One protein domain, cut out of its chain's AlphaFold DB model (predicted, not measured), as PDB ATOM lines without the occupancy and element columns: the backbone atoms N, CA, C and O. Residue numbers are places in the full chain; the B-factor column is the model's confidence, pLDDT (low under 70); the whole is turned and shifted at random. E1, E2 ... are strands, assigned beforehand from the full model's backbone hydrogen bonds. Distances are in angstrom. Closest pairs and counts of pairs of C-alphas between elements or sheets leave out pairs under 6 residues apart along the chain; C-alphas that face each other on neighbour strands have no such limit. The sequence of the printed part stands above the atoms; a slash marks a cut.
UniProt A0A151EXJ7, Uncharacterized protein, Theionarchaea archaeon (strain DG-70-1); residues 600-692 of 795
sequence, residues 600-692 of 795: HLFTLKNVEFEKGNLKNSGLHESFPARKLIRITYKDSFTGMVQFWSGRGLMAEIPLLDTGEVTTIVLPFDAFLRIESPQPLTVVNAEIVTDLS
ATOM      1  N   HIS A 600     201.053 229.687 240.946       88.75
ATOM      2  CA  HIS A 600     199.861 230.153 241.634       88.75
ATOM      3  C   HIS A 600     199.193 228.997 242.360       88.75
ATOM      4  O   HIS A 600     199.189 227.856 241.890       88.75
ATOM      5  N   LEU A 601     198.598 229.313 243.509       89.62
ATOM      6  CA  LEU A 601     197.749 228.380 244.225       89.62
ATOM      7  C   LEU A 601     196.381 228.292 243.557       89.62
ATOM      8  O   LEU A 601     195.664 229.287 243.422       89.62
ATOM      9  N   PHE A 602     196.002 227.072 243.203       87.69
ATOM     10  CA  PHE A 602     194.689 226.746 242.678       87.69
ATOM     11  C   PHE A 602     193.893 225.931 243.690       87.69
ATOM     12  O   PHE A 602     194.378 224.929 244.220       87.69
ATOM     13  N   THR A 603     192.652 226.343 243.943       87.62
ATOM     14  CA  THR A 603     191.759 225.667 244.886       87.62
ATOM     15  C   THR A 603     191.194 224.389 244.269       87.62
ATOM     16  O   THR A 603     190.412 224.431 243.324       87.62
ATOM     17  N   LEU A 604     191.559 223.240 244.841       85.06
ATOM     18  CA  LEU A 604     191.010 221.931 244.480       85.06
ATOM     19  C   LEU A 604     189.642 221.707 245.130       85.06
ATOM     20  O   LEU A 604     188.738 221.136 244.518       85.06
ATOM     21  N   LYS A 605     189.497 222.115 246.397       85.06
ATOM     22  CA  LYS A 605     188.271 221.915 247.179       85.06
ATOM     23  C   LYS A 605     188.246 222.800 248.425       85.06
ATOM     24  O   LYS A 605     189.209 222.811 249.187       85.06
ATOM     25  N   ASN A 606     187.110 223.441 248.691       86.00
ATOM     26  CA  ASN A 606     186.841 224.075 249.986       86.00
ATOM     27  C   ASN A 606     186.543 223.001 251.034       86.00
ATOM     28  O   ASN A 606     185.767 222.077 250.768       86.00
ATOM     29  N   VAL A 607     187.134 223.114 252.222       84.12
ATOM     30  CA  VAL A 607     186.950 222.127 253.290       84.12
ATOM     31  C   VAL A 607     186.388 222.779 254.536       84.12
ATOM     32  O   VAL A 607     186.877 223.799 255.013       84.12
ATOM     33  N   GLU A 608     185.368 222.144 255.099       78.19
ATOM     34  CA  GLU A 608     184.837 222.537 256.395       78.19
ATOM     35  C   GLU A 608     185.777 222.065 257.513       78.19
ATOM     36  O   GLU A 608     186.077 220.874 257.644       78.19
ATOM     37  N   PHE A 609     186.214 223.010 258.346       71.12
ATOM     38  CA  PHE A 609     186.919 222.728 259.593       71.12
ATOM     39  C   PHE A 609     185.919 222.629 260.738       71.12
ATOM     40  O   PHE A 609     185.346 223.632 261.159       71.12
ATOM     41  N   GLU A 610     185.741 221.431 261.296       66.50
ATOM     42  CA  GLU A 610     184.900 221.238 262.478       66.50
ATOM     43  C   GLU A 610     185.725 220.632 263.619       66.50
ATOM     44  O   GLU A 610     186.290 219.545 263.493       66.50
ATOM     45  N   LYS A 611     185.784 221.333 264.761       63.59
ATOM     46  CA  LYS A 611     186.489 220.890 265.984       63.59
ATOM     47  C   LYS A 611     187.954 220.476 265.750       63.59
ATOM     48  O   LYS A 611     188.413 219.488 266.318       63.59
ATOM     49  N   GLY A 612     188.675 221.225 264.914       61.91
ATOM     50  CA  GLY A 612     190.117 221.051 264.715       61.91
ATOM     51  C   GLY A 612     190.529 219.840 263.874       61.91
ATOM     52  O   GLY A 612     191.707 219.502 263.893       61.91
ATOM     53  N   ASN A 613     189.595 219.204 263.153       67.00
ATOM     54  CA  ASN A 613     189.884 218.124 262.205       67.00
ATOM     55  C   ASN A 613     189.267 218.411 260.828       67.00
ATOM     56  O   ASN A 613     188.175 218.979 260.727       67.00
ATOM     57  N   LEU A 614     189.937 217.938 259.777       68.75
ATOM     58  CA  LEU A 614     189.418 217.929 258.407       68.75
ATOM     59  C   LEU A 614     188.377 216.811 258.233       68.75
ATOM     60  O   LEU A 614     188.684 215.634 258.427       68.75
ATOM     61  N   LYS A 615     187.145 217.145 257.829       59.84
ATOM     62  CA  LYS A 615     186.125 216.157 257.425       59.84
ATOM     63  C   LYS A 615     186.037 216.043 255.902       59.84
ATOM     64  O   LYS A 615     186.172 217.028 255.191       59.84
ATOM     65  N   ASN A 616     185.731 214.839 255.403       54.47
ATOM     66  CA  ASN A 616     185.398 214.576 253.993       54.47
ATOM     67  C   ASN A 616     186.402 215.144 252.969       54.47
ATOM     68  O   ASN A 616     186.028 215.765 251.969       54.47
ATOM     69  N   SER A 617     187.687 214.854 253.153       60.94
ATOM     70  CA  SER A 617     188.738 215.248 252.210       60.94
ATOM     71  C   SER A 617     188.816 214.391 250.938       60.94
ATOM     72  O   SER A 617     189.746 214.549 250.155       60.94
ATOM     73  N   GLY A 618     187.837 213.503 250.706       64.00
ATOM     74  CA  GLY A 618     187.741 212.719 249.477       64.00
ATOM     75  C   GLY A 618     187.830 213.629 248.251       64.00
ATOM     76  O   GLY A 618     186.956 214.477 248.041       64.00
ATOM     77  N   LEU A 619     188.913 213.457 247.497       71.19
ATOM     78  CA  LEU A 619     189.222 214.136 246.249       71.19
ATOM     79  C   LEU A 619     189.237 213.068 245.161       71.19
ATOM     80  O   LEU A 619     190.028 212.130 245.214       71.19
ATOM     81  N   HIS A 620     188.318 213.196 244.211       74.62
ATOM     82  CA  HIS A 620     188.342 212.416 242.979       74.62
ATOM     83  C   HIS A 620     189.145 213.223 241.961       74.62
ATOM     84  O   HIS A 620     188.634 214.210 241.426       74.62
ATOM     85  N   GLU A 621     190.410 212.865 241.771       74.44
ATOM     86  CA  GLU A 621     191.359 213.555 240.892       74.44
ATOM     87  C   GLU A 621     191.692 212.683 239.696       74.44
ATOM     88  O   GLU A 621     191.747 211.461 239.811       74.44
ATOM     89  N   SER A 622     191.892 213.321 238.548       73.31
ATOM     90  CA  SER A 622     192.271 212.614 237.328       73.31
ATOM     91  C   SER A 622     193.752 212.248 237.296       73.31
ATOM     92  O   SER A 622     194.126 211.332 236.581       73.31
ATOM     93  N   PHE A 623     194.600 212.911 238.082       75.88
ATOM     94  CA  PHE A 623     196.012 212.572 238.246       75.88
ATOM     95  C   PHE A 623     196.508 213.073 239.615       75.88
ATOM     96  O   PHE A 623     195.899 213.984 240.189       75.88
ATOM     97  N   PRO A 624     197.594 212.501 240.165       76.31
ATOM     98  CA  PRO A 624     198.090 212.881 241.482       76.31
ATOM     99  C   PRO A 624     198.752 214.268 241.448       76.31
ATOM    100  O   PRO A 624     199.898 214.413 241.030       76.31
ATOM    101  N   ALA A 625     198.038 215.289 241.924       81.06
ATOM    102  CA  ALA A 625     198.598 216.618 242.163       81.06
ATOM    103  C   ALA A 625     199.188 216.720 243.577       81.06
ATOM    104  O   ALA A 625     198.728 216.057 244.516       81.06
ATOM    105  N   ARG A 626     200.193 217.585 243.760       86.88
ATOM    106  CA  ARG A 626     200.696 217.912 245.097       86.88
ATOM    107  C   ARG A 626     199.625 218.691 245.849       86.88
ATOM    108  O   ARG A 626     199.143 219.713 245.370       86.88
ATOM    109  N   LYS A 627     199.266 218.205 247.034       89.25
ATOM    110  CA  LYS A 627     198.214 218.798 247.860       89.25
ATOM    111  C   LYS A 627     198.837 219.579 248.997       89.25
ATOM    112  O   LYS A 627     199.636 219.048 249.770       89.25
ATOM    113  N   LEU A 628     198.405 220.816 249.114       93.12
ATOM    114  CA  LEU A 628     198.658 221.692 250.239       93.12
ATOM    115  C   LEU A 628     197.312 222.072 250.849       93.12
ATOM    116  O   LEU A 628     196.254 221.892 250.241       93.12
ATOM    117  N   ILE A 629     197.344 222.592 252.063       91.81
ATOM    118  CA  ILE A 629     196.174 223.170 252.698       91.81
ATOM    119  C   ILE A 629     196.442 224.629 253.023       91.81
ATOM    120  O   ILE A 629     197.410 224.959 253.706       91.81
ATOM    121  N   ARG A 630     195.572 225.496 252.512       93.88
ATOM    122  CA  ARG A 630     195.558 226.924 252.796       93.88
ATOM    123  C   ARG A 630     194.540 227.177 253.894       93.88
ATOM    124  O   ARG A 630     193.369 226.842 253.726       93.88
ATOM    125  N   ILE A 631     194.979 227.741 255.013       92.38
ATOM    126  CA  ILE A 631     194.118 228.062 256.155       92.38
ATOM    127  C   ILE A 631     194.185 229.566 256.382       92.38
ATOM    128  O   ILE A 631     195.247 230.109 256.675       92.38
ATOM    129  N   THR A 632     193.038 230.227 256.279       94.25
ATOM    130  CA  THR A 632     192.873 231.638 256.627       94.25
ATOM    131  C   THR A 632     192.184 231.721 257.981       94.25
ATOM    132  O   THR A 632     191.090 231.181 258.164       94.25
ATOM    133  N   TYR A 633     192.807 232.390 258.945       92.44
ATOM    134  CA  TYR A 633     192.321 232.501 260.319       92.44
ATOM    135  C   TYR A 633     192.427 233.937 260.835       92.44
ATOM    136  O   TYR A 633     193.162 234.756 260.290       92.44
ATOM    137  N   LYS A 634     191.682 234.245 261.897       93.25
ATOM    138  CA  LYS A 634     191.830 235.497 262.642       93.25
ATOM    139  C   LYS A 634     192.789 235.292 263.812       93.25
ATOM    140  O   LYS A 634     192.531 234.433 264.654       93.25
ATOM    141  N   ASP A 635     193.859 236.073 263.864       90.25
ATOM    142  CA  ASP A 635     194.822 236.066 264.964       90.25
ATOM    143  C   ASP A 635     194.214 236.752 266.195       90.25
ATOM    144  O   ASP A 635     194.100 237.972 266.241       90.25
ATOM    145  N   SER A 636     193.700 235.966 267.143       88.19
ATOM    146  CA  SER A 636     192.757 236.457 268.160       88.19
ATOM    147  C   SER A 636     193.157 236.202 269.615       88.19
ATOM    148  O   SER A 636     192.309 236.354 270.495       88.19
ATOM    149  N   PHE A 637     194.364 235.690 269.860       88.38
ATOM    150  CA  PHE A 637     194.945 235.531 271.195       88.38
ATOM    151  C   PHE A 637     196.451 235.268 271.079       88.38
ATOM    152  O   PHE A 637     196.910 234.757 270.064       88.38
ATOM    153  N   THR A 638     197.216 235.541 272.136       86.50
ATOM    154  CA  THR A 638     198.648 235.213 272.178       86.50
ATOM    155  C   THR A 638     198.850 233.750 272.585       86.50
ATOM    156  O   THR A 638     198.320 233.314 273.611       86.50
ATOM    157  N   GLY A 639     199.598 232.966 271.804       85.88
ATOM    158  CA  GLY A 639     199.790 231.532 272.068       85.88
ATOM    159  C   GLY A 639     200.558 230.791 270.974       85.88
ATOM    160  O   GLY A 639     200.983 231.393 269.995       85.88
ATOM    161  N   MET A 640     200.706 229.472 271.126       87.94
ATOM    162  CA  MET A 640     201.243 228.585 270.086       87.94
ATOM    163  C   MET A 640     200.153 227.642 269.574       87.94
ATOM    164  O   MET A 640     199.427 227.038 270.368       87.94
ATOM    165  N   VAL A 641     200.057 227.502 268.252       90.19
ATOM    166  CA  VAL A 641     199.171 226.547 267.578       90.19
ATOM    167  C   VAL A 641     200.016 225.491 266.888       90.19
ATOM    168  O   VAL A 641     200.886 225.809 266.079       90.19
ATOM    169  N   GLN A 642     199.735 224.228 267.183       91.56
ATOM    170  CA  GLN A 642     200.421 223.092 266.585       91.56
ATOM    171  C   GLN A 642     199.501 222.346 265.621       91.56
ATOM    172  O   GLN A 642     198.332 222.083 265.910       91.56
ATOM    173  N   PHE A 643     200.058 221.964 264.481       90.81
ATOM    174  CA  PHE A 643     199.394 221.209 263.429       90.81
ATOM    175  C   PHE A 643     200.041 219.830 263.341       90.81
ATOM    176  O   PHE A 643     201.220 219.705 263.016       90.81
ATOM    177  N   TRP A 644     199.269 218.790 263.633       90.25
ATOM    178  CA  TRP A 644     199.721 217.402 263.707       90.25
ATOM    179  C   TRP A 644     199.096 216.564 262.592       90.25
ATOM    180  O   TRP A 644     197.920 216.720 262.290       90.25
ATOM    181  N   SER A 645     199.853 215.628 262.028       87.56
ATOM    182  CA  SER A 645     199.355 214.564 261.143       87.56
ATOM    183  C   SER A 645     199.426 213.201 261.823       87.56
ATOM    184  O   SER A 645     200.032 213.043 262.885       87.56
ATOM    185  N   GLY A 646     198.927 212.167 261.139       81.94
ATOM    186  CA  GLY A 646     199.202 210.777 261.512       81.94
ATOM    187  C   GLY A 646     200.694 210.396 261.497       81.94
ATOM    188  O   GLY A 646     201.039 209.337 262.017       81.94
ATOM    189  N   ARG A 647     201.575 211.229 260.924       82.75
ATOM    190  CA  ARG A 647     203.030 210.999 260.843       82.75
ATOM    191  C   ARG A 647     203.846 211.818 261.850       82.75
ATOM    192  O   ARG A 647     205.032 211.545 261.996       82.75
ATOM    193  N   GLY A 648     203.236 212.779 262.547       87.12
ATOM    194  CA  GLY A 648     203.918 213.658 263.506       87.12
ATOM    195  C   GLY A 648     203.557 215.137 263.347       87.12
ATOM    196  O   GLY A 648     202.604 215.480 262.642       87.12
ATOM    197  N   LEU A 649     204.311 216.004 264.029       89.31
ATOM    198  CA  LEU A 649     204.162 217.460 263.971       89.31
ATOM    199  C   LEU A 649     204.502 217.958 262.560       89.31
ATOM    200  O   LEU A 649     205.526 217.578 262.001       89.31
ATOM    201  N   MET A 650     203.634 218.789 261.988       88.62
ATOM    202  CA  MET A 650     203.797 219.367 260.649       88.62
ATOM    203  C   MET A 650     204.181 220.839 260.698       88.62
ATOM    204  O   MET A 650     204.962 221.297 259.870       88.62
ATOM    205  N   ALA A 651     203.587 221.582 261.630       89.88
ATOM    206  CA  ALA A 651     203.893 222.983 261.841       89.88
ATOM    207  C   ALA A 651     203.569 223.412 263.264       89.88
ATOM    208  O   ALA A 651     202.636 222.912 263.889       89.88
ATOM    209  N   GLU A 652     204.318 224.398 263.724       89.31
ATOM    210  CA  GLU A 652     204.069 225.125 264.953       89.31
ATOM    211  C   GLU A 652     204.101 226.621 264.621       89.31
ATOM    212  O   GLU A 652     205.043 227.096 263.981       89.31
ATOM    213  N   ILE A 653     203.032 227.334 264.980       89.19
ATOM    214  CA  ILE A 653     202.791 228.717 264.560       89.19
ATOM    215  C   ILE A 653     202.469 229.578 265.784       89.19
ATOM    216  O   ILE A 653     201.529 229.250 266.517       89.19
ATOM    217  N   PRO A 654     203.211 230.677 266.012       88.25
ATOM    218  CA  PRO A 654     202.875 231.643 267.045       88.25
ATOM    219  C   PRO A 654     201.686 232.516 266.621       88.25
ATOM    220  O   PRO A 654     201.597 232.956 265.476       88.25
ATOM    221  N   LEU A 655     200.789 232.784 267.566       88.69
ATOM    222  CA  LEU A 655     199.703 233.756 267.455       88.69
ATOM    223  C   LEU A 655     200.019 234.989 268.296       88.69
ATOM    224  O   LEU A 655     200.555 234.861 269.404       88.69
ATOM    225  N   LEU A 656     199.715 236.165 267.753       85.56
ATOM    226  CA  LEU A 656     200.203 237.455 268.237       85.56
ATOM    227  C   LEU A 656     199.085 238.346 268.794       85.56
ATOM    228  O   LEU A 656     199.374 239.399 269.351       85.56
ATOM    229  N   ASP A 657     197.821 237.913 268.702       87.88
ATOM    230  CA  ASP A 657     196.638 238.698 269.093       87.88
ATOM    231  C   ASP A 657     196.525 240.051 268.364       87.88
ATOM    232  O   ASP A 657     196.064 241.053 268.912       87.88
ATOM    233  N   THR A 658     196.954 240.100 267.101       87.56
ATOM    234  CA  THR A 658     196.874 241.322 266.275       87.56
ATOM    235  C   THR A 658     195.437 241.687 265.892       87.56
ATOM    236  O   THR A 658     195.132 242.834 265.562       87.56
ATOM    237  N   GLY A 659     194.522 240.716 265.917       89.19
ATOM    238  CA  GLY A 659     193.161 240.838 265.404       89.19
ATOM    239  C   GLY A 659     193.060 240.726 263.880       89.19
ATOM    240  O   GLY A 659     191.940 240.755 263.356       89.19
ATOM    241  N   GLU A 660     194.186 240.586 263.180       92.56
ATOM    242  CA  GLU A 660     194.258 240.555 261.722       92.56
ATOM    243  C   GLU A 660     193.879 239.186 261.148       92.56
ATOM    244  O   GLU A 660     193.967 238.141 261.801       92.56
ATOM    245  N   VAL A 661     193.412 239.192 259.898       93.81
ATOM    246  CA  VAL A 661     193.122 237.964 259.152       93.81
ATOM    247  C   VAL A 661     194.386 237.551 258.416       93.81
ATOM    248  O   VAL A 661     194.842 238.245 257.516       93.81
ATOM    249  N   THR A 662     194.928 236.403 258.799       93.12
ATOM    250  CA  THR A 662     196.198 235.873 258.306       93.12
ATOM    251  C   THR A 662     195.968 234.571 257.546       93.12
ATOM    252  O   THR A 662     195.038 233.822 257.854       93.12
ATOM    253  N   THR A 663     196.816 234.282 256.557       93.75
ATOM    254  CA  THR A 663     196.763 233.035 255.784       93.75
ATOM    255  C   THR A 663     198.080 232.278 255.866       93.75
ATOM    256  O   THR A 663     199.149 232.850 255.686       93.75
ATOM    257  N   ILE A 664     197.982 230.973 256.099       93.25
ATOM    258  CA  ILE A 664     199.113 230.043 256.136       93.25
ATOM    259  C   ILE A 664     198.906 228.917 255.128       93.25
ATOM    260  O   ILE A 664     197.769 228.572 254.785       93.25
ATOM    261  N   VAL A 665     200.011 228.310 254.701       93.44
ATOM    262  CA  VAL A 665     200.026 227.110 253.862       93.44
ATOM    263  C   VAL A 665     200.745 225.993 254.602       93.44
ATOM    264  O   VAL A 665     201.775 226.214 255.232       93.44
ATOM    265  N   LEU A 666     200.189 224.787 254.546       92.50
ATOM    266  CA  LEU A 666     200.742 223.585 255.168       92.50
ATOM    267  C   LEU A 666     200.717 222.420 254.170       92.50
ATOM    268  O   LEU A 666     199.903 222.430 253.239       92.50
ATOM    269  N   PRO A 667     201.543 221.374 254.355       89.94
ATOM    270  CA  PRO A 667     201.335 220.131 253.626       89.94
ATOM    271  C   PRO A 667     199.939 219.575 253.938       89.94
ATOM    272  O   PRO A 667     199.454 219.673 255.066       89.94
ATOM    273  N   PHE A 668     199.272 218.989 252.947       88.19
ATOM    274  CA  PHE A 668     197.966 218.379 253.173       88.19
ATOM    275  C   PHE A 668     198.106 216.962 253.755       88.19
ATOM    276  O   PHE A 668     198.771 216.105 253.173       88.19
ATOM    277  N   ASP A 669     197.409 216.692 254.861       85.62
ATOM    278  CA  ASP A 669     197.207 215.348 255.409       85.62
ATOM    279  C   ASP A 669     195.734 215.179 255.817       85.62
ATOM    280  O   ASP A 669     195.129 216.068 256.418       85.62
ATOM    281  N   ALA A 670     195.134 214.034 255.487       79.44
ATOM    282  CA  ALA A 670     193.729 213.766 255.795       79.44
ATOM    283  C   ALA A 670     193.450 213.642 257.306       79.44
ATOM    284  O   ALA A 670     192.300 213.761 257.722       79.44
ATOM    285  N   PHE A 671     194.487 213.417 258.113       82.94
ATOM    286  CA  PHE A 671     194.437 213.304 259.569       82.94
ATOM    287  C   PHE A 671     194.995 214.549 260.270       82.94
ATOM    288  O   PHE A 671     195.441 214.448 261.413       82.94
ATOM    289  N   LEU A 672     194.993 215.708 259.597       86.25
ATOM    290  CA  LEU A 672     195.412 216.970 260.201       86.25
ATOM    291  C   LEU A 672     194.567 217.279 261.447       86.25
ATOM    292  O   LEU A 672     193.341 217.409 261.361       86.25
ATOM    293  N   ARG A 673     195.245 217.437 262.582       86.81
ATOM    294  CA  ARG A 673     194.700 217.836 263.879       86.81
ATOM    295  C   ARG A 673     195.349 219.136 264.331       86.81
ATOM    296  O   ARG A 673     196.567 219.272 264.260       86.81
ATOM    297  N   ILE A 674     194.546 220.051 264.866       88.19
ATOM    298  CA  ILE A 674     195.034 221.285 265.491       88.19
ATOM    299  C   ILE A 674     195.042 221.129 267.011       88.19
ATOM    300  O   ILE A 674     194.020 220.796 267.613       88.19
ATOM    301  N   GLU A 675     196.181 221.416 267.628       89.00
ATOM    302  CA  GLU A 675     196.322 221.583 269.071       89.00
ATOM    303  C   GLU A 675     196.556 223.056 269.383       89.00
ATOM    304  O   GLU A 675     197.450 223.693 268.828       89.00
ATOM    305  N   SER A 676     195.704 223.616 270.235       85.88
ATOM    306  CA  SER A 676     195.722 225.035 270.563       85.88
ATOM    307  C   SER A 676     195.120 225.267 271.950       85.88
ATOM    308  O   SER A 676     194.136 224.599 272.291       85.88
ATOM    309  N   PRO A 677     195.655 226.210 272.750       82.06
ATOM    310  CA  PRO A 677     195.114 226.527 274.072       82.06
ATOM    311  C   PRO A 677     193.707 227.135 273.999       82.06
ATOM    312  O   PRO A 677     192.892 226.929 274.899       82.06
ATOM    313  N   GLN A 678     193.401 227.855 272.917       86.19
ATOM    314  CA  GLN A 678     192.069 228.381 272.623       86.19
ATOM    315  C   GLN A 678     191.650 227.994 271.195       86.19
ATOM    316  O   GLN A 678     192.513 227.848 270.328       86.19
ATOM    317  N   PRO A 679     190.350 227.800 270.904       84.94
ATOM    318  CA  PRO A 679     189.911 227.457 269.554       84.94
ATOM    319  C   PRO A 679     190.360 228.502 268.523       84.94
ATOM    320  O   PRO A 679     190.040 229.682 268.657       84.94
ATOM    321  N   LEU A 680     191.076 228.062 267.485       85.75
ATOM    322  CA  LEU A 680     191.478 228.929 266.379       85.75
ATOM    323  C   LEU A 680     190.239 229.376 265.591       85.75
ATOM    324  O   LEU A 680     189.443 228.542 265.150       85.75
ATOM    325  N   THR A 681     190.093 230.685 265.378       88.56
ATOM    326  CA  THR A 681     188.988 231.236 264.581       88.56
ATOM    327  C   THR A 681     189.323 231.126 263.095       88.56
ATOM    328  O   THR A 681     189.873 232.052 262.499       88.56
ATOM    329  N   VAL A 682     189.016 229.976 262.494       87.25
ATOM    330  CA  VAL A 682     189.207 229.734 261.055       87.25
ATOM    331  C   VAL A 682     188.130 230.473 260.260       87.25
ATOM    332  O   VAL A 682     186.937 230.286 260.491       87.25
ATOM    333  N   VAL A 683     188.563 231.314 259.322       90.19
ATOM    334  CA  VAL A 683     187.703 232.064 258.394       90.19
ATOM    335  C   VAL A 683     187.414 231.228 257.152       90.19
ATOM    336  O   VAL A 683     186.273 231.157 256.707       90.19
ATOM    337  N   ASN A 684     188.448 230.597 256.597       91.19
ATOM    338  CA  ASN A 684     188.354 229.770 255.401       91.19
ATOM    339  C   ASN A 684     189.446 228.696 255.414       91.19
ATOM    340  O   ASN A 684     190.526 228.918 255.965       91.19
ATOM    341  N   ALA A 685     189.180 227.551 254.790       90.38
ATOM    342  CA  ALA A 685     190.200 226.547 254.559       90.38
ATOM    343  C   ALA A 685     189.968 225.763 253.270       90.38
ATOM    344  O   ALA A 685     188.856 225.344 252.943       90.38
ATOM    345  N   GLU A 686     191.054 225.539 252.546       91.31
ATOM    346  CA  GLU A 686     191.011 225.066 251.171       91.31
ATOM    347  C   GLU A 686     192.144 224.079 250.920       91.31
ATOM    348  O   GLU A 686     193.286 224.317 251.314       91.31
ATOM    349  N   ILE A 687     191.845 222.975 250.235       90.38
ATOM    350  CA  ILE A 687     192.887 222.130 249.653       90.38
ATOM    351  C   ILE A 687     193.294 222.787 248.344       90.38
ATOM    352  O   ILE A 687     192.448 223.034 247.482       90.38
ATOM    353  N   VAL A 688     194.583 223.060 248.211       91.25
ATOM    354  CA  VAL A 688     195.158 223.786 247.081       91.25
ATOM    355  C   VAL A 688     196.303 222.991 246.459       91.25
ATOM    356  O   VAL A 688     196.859 222.083 247.080       91.25
ATOM    357  N   THR A 689     196.651 223.332 245.226       89.94
ATOM    358  CA  THR A 689     197.846 222.843 244.530       89.94
ATOM    359  C   THR A 689     198.572 224.018 243.887       89.94
ATOM    360  O   THR A 689     197.922 224.974 243.462       89.94
ATOM    361  N   ASP A 690     199.900 223.980 243.857       89.88
ATOM    362  CA  ASP A 690     200.739 224.992 243.224       89.88
ATOM    363  C   ASP A 690     201.093 224.582 241.789       89.88
ATOM    364  O   ASP A 690     201.618 223.496 241.553       89.88
ATOM    365  N   LEU A 691     200.782 225.441 240.814       88.62
ATOM    366  CA  LEU A 691     201.063 225.198 239.393       88.62
ATOM    367  C   LEU A 691     201.547 226.476 238.707       88.62
ATOM    368  O   LEU A 691     201.097 227.576 239.029       88.62
ATOM    369  N   SER A 692     202.438 226.332 237.728       86.50
ATOM    370  CA  SER A 692     202.879 227.429 236.861       86.50
ATOM    371  C   SER A 692     201.789 227.801 235.859       86.50
ATOM    372  O   SER A 692     201.271 226.918 235.170       86.50
TER     373      SER A 692
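AT A GLANCE: This is residues 600 to 692 of the 795 residues of an uncharacterized protein of Theionarchaea archaeon (strain DG-70-1) (UniProt A0A151EXJ7). Two antiparallel sheets lie partly face to face as a loose sandwich: a strongly twisted sheet of four strands, E1 - E7 - E2 - E5, and a smaller one of three, E4 - E3 - E6. The chain passes between the sheets by tight links, while the long link of residues 607 to 627 runs out to one end of the long axis at Ser 622. The printed part has 93 residues, with seven named strands, E1 to E7 in order, and no named helix; the class is all strand. The whole is compact, with a radius of gyration of the C-alphas of 13.3 A, yet elongated, spanning 42 by 27 by 19 A.

HOW THE PARTS SIT: In the larger sheet, the inner strand E7, residues 681 to 692, is antiparallel to E2, residues 628 to 634, at 147 degrees; N 630 and O 686 are 2.8 A apart, within hydrogen-bond range. E7 bends by 53 degrees at residue 687. Edge strand E1, residues 600 to 606, is antiparallel to E7, with N 602 and O 689 at 2.9 A. Edge strand E5, residues 661 to 667, is antiparallel to E2, with N 631 and O 664 at 2.9 A. In the smaller sheet, E3, residues 638 to 645, and E4, residues 648 to 656, form a hairpin, with N 641 and O 653 at 2.9 A. E6, residues 673 to 675, is antiparallel to E3, with N 644 and O 673 at 2.8 A. Between the sheets, the closest C-alphas of E4 and E5 are those of Ala 651 and Leu 666, 7.4 A apart; E3 and E7, for instance, are apart.

IN THESE COORDINATES: E1 begins at C-alpha 600 (199.861, 230.153, 241.634), and E7, 31.2 A long, ends at C-alpha 692 (202.879, 227.429, 236.861). E4 is 24.5 A long and E3 23.4 A, beginning at C-alpha 638 (198.648, 235.213, 272.178).

THE WHOLE: The C-alphas of Ser 622 and Thr 638, the two farthest apart, are 42.0 A apart. The printed part has no cut. The link E1 to E2 is long, with 21 residues. Mean pLDDT of the printed part is 84.9; residues 610 to 618 are under 70.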